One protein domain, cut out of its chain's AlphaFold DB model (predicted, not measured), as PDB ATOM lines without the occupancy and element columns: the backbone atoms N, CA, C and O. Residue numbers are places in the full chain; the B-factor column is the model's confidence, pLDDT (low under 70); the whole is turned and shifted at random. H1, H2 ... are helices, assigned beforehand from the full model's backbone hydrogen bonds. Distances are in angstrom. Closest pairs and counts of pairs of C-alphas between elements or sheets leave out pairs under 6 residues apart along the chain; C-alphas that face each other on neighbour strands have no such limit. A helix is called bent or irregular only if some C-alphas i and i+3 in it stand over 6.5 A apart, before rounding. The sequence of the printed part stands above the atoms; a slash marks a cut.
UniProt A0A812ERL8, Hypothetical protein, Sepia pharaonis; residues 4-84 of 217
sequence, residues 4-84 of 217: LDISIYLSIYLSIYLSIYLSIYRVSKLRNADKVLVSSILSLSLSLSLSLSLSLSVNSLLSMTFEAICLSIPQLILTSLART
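AT A GLANCE: This is residues 4 to 84 of the 217 residues of the protein "Hypothetical protein" of Sepia pharaonis (UniProt A0A812ERL8). Picture a long helical hairpin: H1 runs out, the chain turns at Leu 30 and Arg 31, and the much longer H2 folds back beside H1 and goes on past it. Residues 61 to 84 of H2 stand free and stick out as a single helical arm. The printed part has 81 residues with two named helices, H1 then H2, and no named strand; the class is all helix. The whole is extended, with a radius of gyration of the C-alphas of 22.2 A, and a rod in outline, spanning 79 by 20 by 7 A.

HOW THE PARTS SIT: Start with H1, residues 4 to 29, and pass over the tight link of two residues to H2, residues 32 to 84. H1 and H2 form a helical hairpin, running opposite ways at a shallow tilt of 4 degrees. They touch, H2 with residues 35 to 57 alone; look at the closest C-alphas, those of Ile 12 and Ser 53, 6.5 A apart. Within hydrogen-bond range are 21 of 22 O i to N i+4 pairs in H1 and 45 of 49 in H2.

IN THESE COORDINATES: Find C-alpha 4 at (6.335, -15.206, -6.488); from there H1 runs 37.8 A to C-alpha 29 at (-27.737, -30.099, -13.283). H2 begins at C-alpha 32 and runs 78.5 A to C-alpha 84 at (39.966, 1.610, -15.346). H2 is irregular, with C-alphas 33 and 36 at 8.0 A from each other and its line a rough one, and it has a kink of 26 degrees near residue 39.

THE WHOLE: The two C-alphas farthest apart are those of Ala 33 and Thr 84, at 78.7 A. Without residues 61 to 84 the body has 57 residues and spans 44 by 16 by 6 A. The printed part has no cut. Its mean pLDDT is 80.0; look for low confidence at residues 81 to 84, which are under 70.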
ATOM      1  N   LEU A   4       7.051 -15.438  -5.236       77.62
ATOM      2  CA  LEU A   4       6.335 -15.206  -6.488       77.62
ATOM      3  C   LEU A   4       6.027 -16.513  -7.226       77.62
ATOM      4  O   LEU A   4       4.877 -16.717  -7.619       77.62
ATOM      5  N   ASP A   5       6.993 -17.428  -7.325       80.56
ATOM      6  CA  ASP A   5       6.808 -18.713  -8.014       80.56
ATOM      7  C   ASP A   5       5.668 -19.533  -7.391       80.56
ATOM      8  O   ASP A   5       4.837 -20.112  -8.094       80.56
ATOM      9  N   ILE A   6       5.587 -19.528  -6.055       84.12
ATOM     10  CA  ILE A   6       4.552 -20.240  -5.294       84.12
ATOM     11  C   ILE A   6       3.176 -19.614  -5.536       84.12
ATOM     12  O   ILE A   6       2.198 -20.335  -5.741       84.12
ATOM     13  N   SER A   7       3.090 -18.281  -5.545       79.19
ATOM     14  CA  SER A   7       1.822 -17.576  -5.758       79.19
ATOM     15  C   SER A   7       1.246 -17.820  -7.158       79.19
ATOM     16  O   SER A   7       0.050 -18.086  -7.299       79.19
ATOM     17  N   ILE A   8       2.103 -17.820  -8.184       77.88
ATOM     18  CA  ILE A   8       1.707 -18.081  -9.570       77.88
ATOM     19  C   ILE A   8       1.265 -19.535  -9.706       77.88
ATOM     20  O   ILE A   8       0.170 -19.794 -10.211       77.88
ATOM     21  N   TYR A   9       2.052 -20.478  -9.185       82.56
ATOM     22  CA  TYR A   9       1.706 -21.897  -9.202       82.56
ATOM     23  C   TYR A   9       0.344 -22.165  -8.544       82.56
ATOM     24  O   TYR A   9      -0.509 -22.836  -9.128       82.56
ATOM     25  N   LEU A  10       0.107 -21.580  -7.367       85.19
ATOM     26  CA  LEU A  10      -1.148 -21.745  -6.639       85.19
ATOM     27  C   LEU A  10      -2.332 -21.112  -7.385       85.19
ATOM     28  O   LEU A  10      -3.409 -21.707  -7.430       85.19
ATOM     29  N   SER A  11      -2.133 -19.948  -8.013       79.81
ATOM     30  CA  SER A  11      -3.174 -19.282  -8.806       79.81
ATOM     31  C   SER A  11      -3.603 -20.124 -10.012       79.81
ATOM     32  O   SER A  11      -4.800 -20.290 -10.265       79.81
ATOM     33  N   ILE A  12      -2.639 -20.740 -10.703       79.56
ATOM     34  CA  ILE A  12      -2.895 -21.623 -11.841       79.56
ATOM     35  C   ILE A  12      -3.620 -22.877 -11.355       79.56
ATOM     36  O   ILE A  12      -4.686 -23.203 -11.878       79.56
ATOM     37  N   TYR A  13      -3.109 -23.531 -10.310       86.44
ATOM     38  CA  TYR A  13      -3.720 -24.731  -9.741       86.44
ATOM     39  C   TYR A  13      -5.180 -24.498  -9.329       86.44
ATOM     40  O   TYR A  13      -6.068 -25.266  -9.708       86.44
ATOM     41  N   LEU A  14      -5.449 -23.403  -8.610       85.69
ATOM     42  CA  LEU A  14      -6.790 -23.077  -8.132       85.69
ATOM     43  C   LEU A  14      -7.739 -22.728  -9.286       85.69
ATOM     44  O   LEU A  14      -8.895 -23.148  -9.265       85.69
ATOM     45  N   SER A  15      -7.257 -22.017 -10.312       80.62
ATOM     46  CA  SER A  15      -8.063 -21.684 -11.496       80.62
ATOM     47  C   SER A  15      -8.502 -22.936 -12.262       80.62
ATOM     48  O   SER A  15      -9.676 -23.067 -12.622       80.62
ATOM     49  N   ILE A  16      -7.593 -23.902 -12.425       80.31
ATOM     50  CA  ILE A  16      -7.877 -25.178 -13.079       80.31
ATOM     51  C   ILE A  16      -8.864 -25.977 -12.227       80.31
ATOM     52  O   ILE A  16      -9.908 -26.388 -12.735       80.31
ATOM     53  N   TYR A  17      -8.595 -26.130 -10.929       87.06
ATOM     54  CA  TYR A  17      -9.468 -26.871 -10.019       87.06
ATOM     55  C   TYR A  17     -10.896 -26.311 -10.010       87.06
ATOM     56  O   TYR A  17     -11.865 -27.057 -10.174       87.06
ATOM     57  N   LEU A  18     -11.037 -24.988  -9.893       83.88
ATOM     58  CA  LEU A  18     -12.338 -24.330  -9.842       83.88
ATOM     59  C   LEU A  18     -13.093 -24.449 -11.175       83.88
ATOM     60  O   LEU A  18     -14.306 -24.666 -11.166       83.88
ATOM     61  N   SER A  19     -12.390 -24.370 -12.313       79.19
ATOM     62  CA  SER A  19     -12.993 -24.550 -13.642       79.19
ATOM     63  C   SER A  19     -13.565 -25.961 -13.836       79.19
ATOM     64  O   SER A  19     -14.693 -26.116 -14.314       79.19
ATOM     65  N   ILE A  20     -12.839 -26.986 -13.379       79.69
ATOM     66  CA  ILE A  20     -13.267 -28.389 -13.437       79.69
ATOM     67  C   ILE A  20     -14.433 -28.626 -12.471       79.69
ATOM     68  O   ILE A  20     -15.415 -29.277 -12.829       79.69
ATOM     69  N   TYR A  21     -14.373 -28.061 -11.266       87.44
ATOM     70  CA  TYR A  21     -15.447 -28.205 -10.287       87.44
ATOM     71  C   TYR A  21     -16.762 -27.579 -10.782       87.44
ATOM     72  O   TYR A  21     -17.809 -28.233 -10.773       87.44
ATOM     73  N   LEU A  22     -16.716 -26.339 -11.291       78.88
ATOM     74  CA  LEU A  22     -17.895 -25.668 -11.856       78.88
ATOM     75  C   LEU A  22     -18.463 -26.417 -13.065       78.88
ATOM     76  O   LEU A  22     -19.681 -26.481 -13.230       78.88
ATOM     77  N   SER A  23     -17.585 -26.970 -13.901       76.81
ATOM     78  CA  SER A  23     -17.943 -27.815 -15.038       76.81
ATOM     79  C   SER A  23     -18.801 -29.002 -14.612       76.81
ATOM     80  O   SER A  23     -19.937 -29.144 -15.070       76.81
ATOM     81  N   ILE A  24     -18.299 -29.805 -13.671       80.00
ATOM     82  CA  ILE A  24     -18.982 -31.011 -13.196       80.00
ATOM     83  C   ILE A  24     -20.315 -30.639 -12.537       80.00
ATOM     84  O   ILE A  24     -21.337 -31.284 -12.790       80.00
ATOM     85  N   TYR A  25     -20.336 -29.557 -11.752       85.69
ATOM     86  CA  TYR A  25     -21.552 -29.085 -11.087       85.69
ATOM     87  C   TYR A  25     -22.627 -28.603 -12.078       85.69
ATOM     88  O   TYR A  25     -23.817 -28.850 -11.883       85.69
ATOM     89  N   ARG A  26     -22.238 -27.941 -13.177       78.94
ATOM     90  CA  ARG A  26     -23.190 -27.514 -14.219       78.94
ATOM     91  C   ARG A  26     -23.688 -28.688 -15.059       78.94
ATOM     92  O   ARG A  26     -24.888 -28.772 -15.309       78.94
ATOM     93  N   VAL A  27     -22.797 -29.600 -15.456       79.06
ATOM     94  CA  VAL A  27     -23.146 -30.801 -16.240       79.06
ATOM     95  C   VAL A  27     -24.157 -31.667 -15.494       79.06
ATOM     96  O   VAL A  27     -25.118 -32.138 -16.091       79.06
ATOM     97  N   SER A  28     -23.972 -31.852 -14.187       82.19
ATOM     98  CA  SER A  28     -24.863 -32.685 -13.371       82.19
ATOM     99  C   SER A  28     -26.266 -32.093 -13.189       82.19
ATOM    100  O   SER A  28     -27.195 -32.831 -12.863       82.19
ATOM    101  N   LYS A  29     -26.449 -30.790 -13.440       83.81
ATOM    102  CA  LYS A  29     -27.737 -30.099 -13.283       83.81
ATOM    103  C   LYS A  29     -28.493 -29.877 -14.599       83.81
ATOM    104  O   LYS A  29     -29.711 -29.706 -14.557       83.81
ATOM    105  N   LEU A  30     -27.820 -29.876 -15.754       80.38
ATOM    106  CA  LEU A  30     -28.478 -29.687 -17.053       80.38
ATOM    107  C   LEU A  30     -28.963 -31.012 -17.666       80.38
ATOM    108  O   LEU A  30     -28.244 -32.003 -17.758       80.38
ATOM    109  N   ARG A  31     -30.221 -31.000 -18.121       74.50
ATOM    110  CA  ARG A  31     -30.912 -32.104 -18.805       74.50
ATOM    111  C   ARG A  31     -30.202 -32.444 -20.129       74.50
ATOM    112  O   ARG A  31     -29.612 -31.579 -20.764       74.50
ATOM    113  N   ASN A  32     -30.320 -33.698 -20.581       75.56
ATOM    114  CA  ASN A  32     -29.598 -34.266 -21.737       75.56
ATOM    115  C   ASN A  32     -29.655 -33.464 -23.061       75.56
ATOM    116  O   ASN A  32     -28.816 -33.714 -23.924       75.56
ATOM    117  N   ALA A  33     -30.600 -32.534 -23.230       71.94
ATOM    118  CA  ALA A  33     -30.749 -31.738 -24.447       71.94
ATOM    119  C   ALA A  33     -29.604 -30.726 -24.676       71.94
ATOM    120  O   ALA A  33     -29.306 -30.415 -25.823       71.94
ATOM    121  N   ASP A  34     -28.888 -30.297 -23.628       81.62
ATOM    122  CA  ASP A  34     -27.934 -29.176 -23.735       81.62
ATOM    123  C   ASP A  34     -26.453 -29.589 -23.689       81.62
ATOM    124  O   ASP A  34     -25.566 -28.743 -23.552       81.62
ATOM    125  N   LYS A  35     -26.139 -30.882 -23.839       80.44
ATOM    126  CA  LYS A  35     -24.749 -31.385 -23.772       80.44
ATOM    127  C   LYS A  35     -23.800 -30.670 -24.743       80.44
ATOM    128  O   LYS A  35     -22.643 -30.434 -24.396       80.44
ATOM    129  N   VAL A  36     -24.289 -30.284 -25.924       83.31
ATOM    130  CA  VAL A  36     -23.500 -29.560 -26.936       83.31
ATOM    131  C   VAL A  36     -23.118 -28.165 -26.438       83.31
ATOM    132  O   VAL A  36     -21.937 -27.819 -26.449       83.31
ATOM    133  N   LEU A  37     -24.077 -27.393 -25.916       82.25
ATOM    134  CA  LEU A  37     -23.806 -26.070 -25.346       82.25
ATOM    135  C   LEU A  37     -22.860 -26.160 -24.149       82.25
ATOM    136  O   LEU A  37     -21.935 -25.360 -24.041       82.25
ATOM    137  N   VAL A  38     -23.031 -27.171 -23.295       79.94
ATOM    138  CA  VAL A  38     -22.153 -27.375 -22.137       79.94
ATOM    139  C   VAL A  38     -20.718 -27.680 -22.570       79.94
ATOM    140  O   VAL A  38     -19.795 -27.074 -22.033       79.94
ATOM    141  N   SER A  39     -20.514 -28.543 -23.571       82.50
ATOM    142  CA  SER A  39     -19.169 -28.819 -24.102       82.50
ATOM    143  C   SER A  39     -18.510 -27.588 -24.739       82.50
ATOM    144  O   SER A  39     -17.313 -27.380 -24.553       82.50
ATOM    145  N   SER A  40     -19.291 -26.738 -25.414       85.44
ATOM    146  CA  SER A  40     -18.808 -25.491 -26.021       85.44
ATOM    147  C   SER A  40     -18.434 -24.442 -24.967       85.44
ATOM    148  O   SER A  40     -17.370 -23.831 -25.023       85.44
ATOM    149  N   ILE A  41     -19.264 -24.277 -23.933       81.38
ATOM    150  CA  ILE A  41     -18.963 -23.378 -22.812       81.38
ATOM    151  C   ILE A  41     -17.739 -23.880 -22.042       81.38
ATOM    152  O   ILE A  41     -16.901 -23.080 -21.626       81.38
ATOM    153  N   LEU A  42     -17.613 -25.200 -21.871       79.69
ATOM    154  CA  LEU A  42     -16.462 -25.803 -21.218       79.69
ATOM    155  C   LEU A  42     -15.176 -25.523 -21.995       79.69
ATOM    156  O   LEU A  42     -14.218 -25.023 -21.409       79.69
ATOM    157  N   SER A  43     -15.165 -25.800 -23.300       85.12
ATOM    158  CA  SER A  43     -13.985 -25.584 -24.139       85.12
ATOM    159  C   SER A  43     -13.594 -24.107 -24.195       85.12
ATOM    160  O   SER A  43     -12.407 -23.798 -24.103       85.12
ATOM    161  N   LEU A  44     -14.572 -23.195 -24.239       82.00
ATOM    162  CA  LEU A  44     -14.333 -21.753 -24.172       82.00
ATOM    163  C   LEU A  44     -13.765 -21.326 -22.810       82.00
ATOM    164  O   LEU A  44     -12.829 -20.537 -22.743       82.00
ATOM    165  N   SER A  45     -14.297 -21.857 -21.707       80.88
ATOM    166  CA  SER A  45     -13.791 -21.538 -20.366       80.88
ATOM    167  C   SER A  45     -12.369 -22.062 -20.142       80.88
ATOM    168  O   SER A  45     -11.539 -21.387 -19.528       80.88
ATOM    169  N   LEU A  46     -12.061 -23.239 -20.694       79.44
ATOM    170  CA  LEU A  46     -10.736 -23.839 -20.633       79.44
ATOM    171  C   LEU A  46      -9.738 -23.049 -21.490       79.44
ATOM    172  O   LEU A  46      -8.642 -22.747 -21.032       79.44
ATOM    173  N   SER A  47     -10.115 -22.657 -22.708       86.56
ATOM    174  CA  SER A  47      -9.233 -21.873 -23.580       86.56
ATOM    175  C   SER A  47      -8.976 -20.471 -23.024       86.56
ATOM    176  O   SER A  47      -7.839 -19.990 -23.055       86.56
ATOM    177  N   LEU A  48      -9.995 -19.832 -22.441       79.06
ATOM    178  CA  LEU A  48      -9.845 -18.523 -21.816       79.06
ATOM    179  C   LEU A  48      -8.944 -18.601 -20.577       79.06
ATOM    180  O   LEU A  48      -8.021 -17.807 -20.450       79.06
ATOM    181  N   SER A  49      -9.154 -19.581 -19.694       80.50
ATOM    182  CA  SER A  49      -8.304 -19.757 -18.505       80.50
ATOM    183  C   SER A  49      -6.854 -20.077 -18.874       80.50
ATOM    184  O   SER A  49      -5.936 -19.475 -18.312       80.50
ATOM    185  N   LEU A  50      -6.634 -20.937 -19.873       78.12
ATOM    186  CA  LEU A  50      -5.294 -21.261 -20.356       78.12
ATOM    187  C   LEU A  50      -4.598 -20.026 -20.946       78.12
ATOM    188  O   LEU A  50      -3.463 -19.731 -20.576       78.12
ATOM    189  N   SER A  51      -5.279 -19.265 -21.806       86.25
ATOM    190  CA  SER A  51      -4.706 -18.054 -22.413       86.25
ATOM    191  C   SER A  51      -4.363 -16.983 -21.374       86.25
ATOM    192  O   SER A  51      -3.277 -16.403 -21.430       86.25
ATOM    193  N   LEU A  52      -5.225 -16.778 -20.372       76.75
ATOM    194  CA  LEU A  52      -4.970 -15.836 -19.283       76.75
ATOM    195  C   LEU A  52      -3.772 -16.276 -18.435       76.75
ATOM    196  O   LEU A  52      -2.876 -15.469 -18.185       76.75
ATOM    197  N   SER A  53      -3.704 -17.560 -18.071       80.44
ATOM    198  CA  SER A  53      -2.576 -18.110 -17.309       80.44
ATOM    199  C   SER A  53      -1.242 -17.975 -18.056       80.44
ATOM    200  O   SER A  53      -0.257 -17.515 -17.475       80.44
ATOM    201  N   LEU A  54      -1.225 -18.262 -19.362       79.06
ATOM    202  CA  LEU A  54      -0.052 -18.090 -20.216       79.06
ATOM    203  C   LEU A  54       0.363 -16.620 -20.287       79.06
ATOM    204  O   LEU A  54       1.529 -16.312 -20.057       79.06
ATOM    205  N   SER A  55      -0.582 -15.706 -20.516       85.00
ATOM    206  CA  SER A  55      -0.286 -14.270 -20.596       85.00
ATOM    207  C   SER A  55       0.320 -13.719 -19.300       85.00
ATOM    208  O   SER A  55       1.313 -12.994 -19.341       85.00
ATOM    209  N   LEU A  56      -0.210 -14.122 -18.141       77.00
ATOM    210  CA  LEU A  56       0.305 -13.715 -16.836       77.00
ATOM    211  C   LEU A  56       1.692 -14.307 -16.575       77.00
ATOM    212  O   LEU A  56       2.576 -13.592 -16.104       77.00
ATOM    213  N   SER A  57       1.905 -15.576 -16.932       80.75
ATOM    214  CA  SER A  57       3.210 -16.225 -16.776       80.75
ATOM    215  C   SER A  57       4.293 -15.556 -17.627       80.75
ATOM    216  O   SER A  57       5.383 -15.280 -17.130       80.75
ATOM    217  N   VAL A  58       3.977 -15.205 -18.879       83.88
ATOM    218  CA  VAL A  58       4.903 -14.526 -19.792       83.88
ATOM    219  C   VAL A  58       5.203 -13.113 -19.300       83.88
ATOM    220  O   VAL A  58       6.364 -12.719 -19.271       83.88
ATOM    221  N   ASN A  59       4.190 -12.366 -18.856       83.06
ATOM    222  CA  ASN A  59       4.392 -11.017 -18.326       83.06
ATOM    223  C   ASN A  59       5.234 -11.020 -17.047       83.06
ATOM    224  O   ASN A  59       6.105 -10.166 -16.884       83.06
ATOM    225  N   SER A  60       5.021 -11.995 -16.160       78.62
ATOM    226  CA  SER A  60       5.844 -12.161 -14.961       78.62
ATOM    227  C   SER A  60       7.293 -12.495 -15.319       78.62
ATOM    228  O   SER A  60       8.210 -11.865 -14.788       78.62
ATOM    229  N   LEU A  61       7.512 -13.405 -16.274       81.62
ATOM    230  CA  LEU A  61       8.852 -13.748 -16.749       81.62
ATOM    231  C   LEU A  61       9.552 -12.537 -17.380       81.62
ATOM    232  O   LEU A  61      10.703 -12.249 -17.055       81.62
ATOM    233  N   LEU A  62       8.846 -11.785 -18.229       82.44
ATOM    234  CA  LEU A  62       9.364 -10.559 -18.834       82.44
ATOM    235  C   LEU A  62       9.730  -9.524 -17.768       82.44
ATOM    236  O   LEU A  62      10.818  -8.959 -17.837       82.44
ATOM    237  N   SER A  63       8.889  -9.337 -16.748       84.44
ATOM    238  CA  SER A  63       9.176  -8.430 -15.631       84.44
ATOM    239  C   SER A  63      10.450  -8.828 -14.885       84.44
ATOM    240  O   SER A  63      11.314  -7.984 -14.660       84.44
ATOM    241  N   MET A  64      10.608 -10.115 -14.563       79.12
ATOM    242  CA  MET A  64      11.797 -10.626 -13.870       79.12
ATOM    243  C   MET A  64      13.062 -10.471 -14.720       79.12
ATOM    244  O   MET A  64      14.107 -10.062 -14.216       79.12
ATOM    245  N   THR A  65      12.980 -10.772 -16.021       80.88
ATOM    246  CA  THR A  65      14.124 -10.592 -16.929       80.88
ATOM    247  C   THR A  65      14.490  -9.123 -17.091       80.88
ATOM    248  O   THR A  65      15.672  -8.795 -17.086       80.88
ATOM    249  N   PHE A  66      13.501  -8.231 -17.174       80.44
ATOM    250  CA  PHE A  66      13.734  -6.798 -17.262       80.44
ATOM    251  C   PHE A  66      14.420  -6.270 -16.002       80.44
ATOM    252  O   PHE A  66      15.424  -5.572 -16.110       80.44
ATOM    253  N   GLU A  67      13.953  -6.660 -14.816       82.44
ATOM    254  CA  GLU A  67      14.567  -6.264 -13.547       82.44
ATOM    255  C   GLU A  67      16.006  -6.792 -13.421       82.44
ATOM    256  O   GLU A  67      16.921  -6.036 -13.091       82.44
ATOM    257  N   ALA A  68      16.248  -8.054 -13.791       80.94
ATOM    258  CA  ALA A  68      17.591  -8.635 -13.800       80.94
ATOM    259  C   ALA A  68      18.536  -7.923 -14.787       80.94
ATOM    260  O   ALA A  68      19.707  -7.679 -14.477       80.94
ATOM    261  N   ILE A  69      18.044  -7.550 -15.971       82.81
ATOM    262  CA  ILE A  69      18.813  -6.783 -16.962       82.81
ATOM    263  C   ILE A  69      19.094  -5.368 -16.434       82.81
ATOM    264  O   ILE A  69      20.234  -4.903 -16.487       82.81
ATOM    265  N   CYS A  70      18.092  -4.703 -15.858       78.56
ATOM    266  CA  CYS A  70      18.233  -3.370 -15.275       78.56
ATOM    267  C   CYS A  70      19.210  -3.330 -14.094       78.56
ATOM    268  O   CYS A  70      19.883  -2.317 -13.925       78.56
ATOM    269  N   LEU A  71      19.328  -4.403 -13.310       77.31
ATOM    270  CA  LEU A  71      20.294  -4.492 -12.208       77.31
ATOM    271  C   LEU A  71      21.699  -4.906 -12.673       77.31
ATOM    272  O   LEU A  71      22.695  -4.417 -12.139       77.31
ATOM    273  N   SER A  72      21.805  -5.772 -13.684       83.12
ATOM    274  CA  SER A  72      23.102  -6.276 -14.161       83.12
ATOM    275  C   SER A  72      23.890  -5.253 -14.982       83.12
ATOM    276  O   SER A  72      25.113  -5.184 -14.849       83.12
ATOM    277  N   ILE A  73      23.221  -4.423 -15.792       82.88
ATOM    278  CA  ILE A  73      23.900  -3.438 -16.650       82.88
ATOM    279  C   ILE A  73      24.693  -2.398 -15.829       82.88
ATOM    280  O   ILE A  73      25.885  -2.233 -16.100       82.88
ATOM    281  N   PRO A  74      24.124  -1.722 -14.808       80.31
ATOM    282  CA  PRO A  74      24.866  -0.757 -13.998       80.31
ATOM    283  C   PRO A  74      26.038  -1.395 -13.258       80.31
ATOM    284  O   PRO A  74      27.101  -0.792 -13.166       80.31
ATOM    285  N   GLN A  75      25.874  -2.626 -12.768       75.75
ATOM    286  CA  GLN A  75      26.923  -3.333 -12.039       75.75
ATOM    287  C   GLN A  75      28.095  -3.714 -12.956       75.75
ATOM    288  O   GLN A  75      29.261  -3.600 -12.569       75.75
ATOM    289  N   LEU A  76      27.806  -4.100 -14.201       76.75
ATOM    290  CA  LEU A  76      28.820  -4.401 -15.210       76.75
ATOM    291  C   LEU A  76      29.561  -3.133 -15.671       76.75
ATOM    292  O   LEU A  76      30.781  -3.150 -15.837       76.75
ATOM    293  N   ILE A  77      28.849  -2.009 -15.798       78.44
ATOM    294  CA  ILE A  77      29.457  -0.702 -16.080       78.44
ATOM    295  C   ILE A  77      30.326  -0.256 -14.899       78.44
ATOM    296  O   ILE A  77      31.475   0.114 -15.112       78.44
ATOM    297  N   LEU A  78      29.828  -0.346 -13.662       75.88
ATOM    298  CA  LEU A  78      30.555   0.065 -12.457       75.88
ATOM    299  C   LEU A  78      31.832  -0.758 -12.253       75.88
ATOM    300  O   LEU A  78      32.878  -0.196 -11.948       75.88
ATOM    301  N   THR A  79      31.776  -2.077 -12.454       74.31
ATOM    302  CA  THR A  79      32.956  -2.954 -12.346       74.31
ATOM    303  C   THR A  79      33.969  -2.711 -13.464       74.31
ATOM    304  O   THR A  79      35.175  -2.724 -13.209       74.31
ATOM    305  N   SER A  80      33.501  -2.436 -14.684       74.06
ATOM    306  CA  SER A  80      34.359  -2.027 -15.801       74.06
ATOM    307  C   SER A  80      35.040  -0.674 -15.536       74.06
ATOM    308  O   SER A  80      36.243  -0.519 -15.762       74.06
ATOM    309  N   LEU A  81      34.304   0.291 -14.974       67.31
ATOM    310  CA  LEU A  81      34.819   1.622 -14.648       67.31
ATOM    311  C   LEU A  81      35.798   1.581 -13.464       67.31
ATOM    312  O   LEU A  81      36.889   2.133 -13.552       67.31
ATOM    313  N   ALA A  82      35.473   0.839 -12.402       67.44
ATOM    314  CA  ALA A  82      36.339   0.665 -11.234       67.44
ATOM    315  C   ALA A  82      37.685   0.008 -11.581       67.44
ATOM    316  O   ALA A  82      38.684   0.238 -10.905       67.44
ATOM    317  N   ARG A  83      37.736  -0.801 -12.647       65.50
ATOM    318  CA  ARG A  83      38.983  -1.407 -13.127       65.50
ATOM    319  C   ARG A  83      39.839  -0.430 -13.947       65.50
ATOM    320  O   ARG A  83      41.029  -0.683 -14.109       65.50
ATOM    321  N   THR A  84      39.267   0.662 -14.460       60.16
ATOM    322  CA  THR A  84      39.966   1.610 -15.346       60.16
ATOM    323  C   THR A  84      40.327   2.943 -14.689       60.16
ATOM    324  O   THR A  84      41.171   3.651 -15.236       60.16
TER     325      THR A  84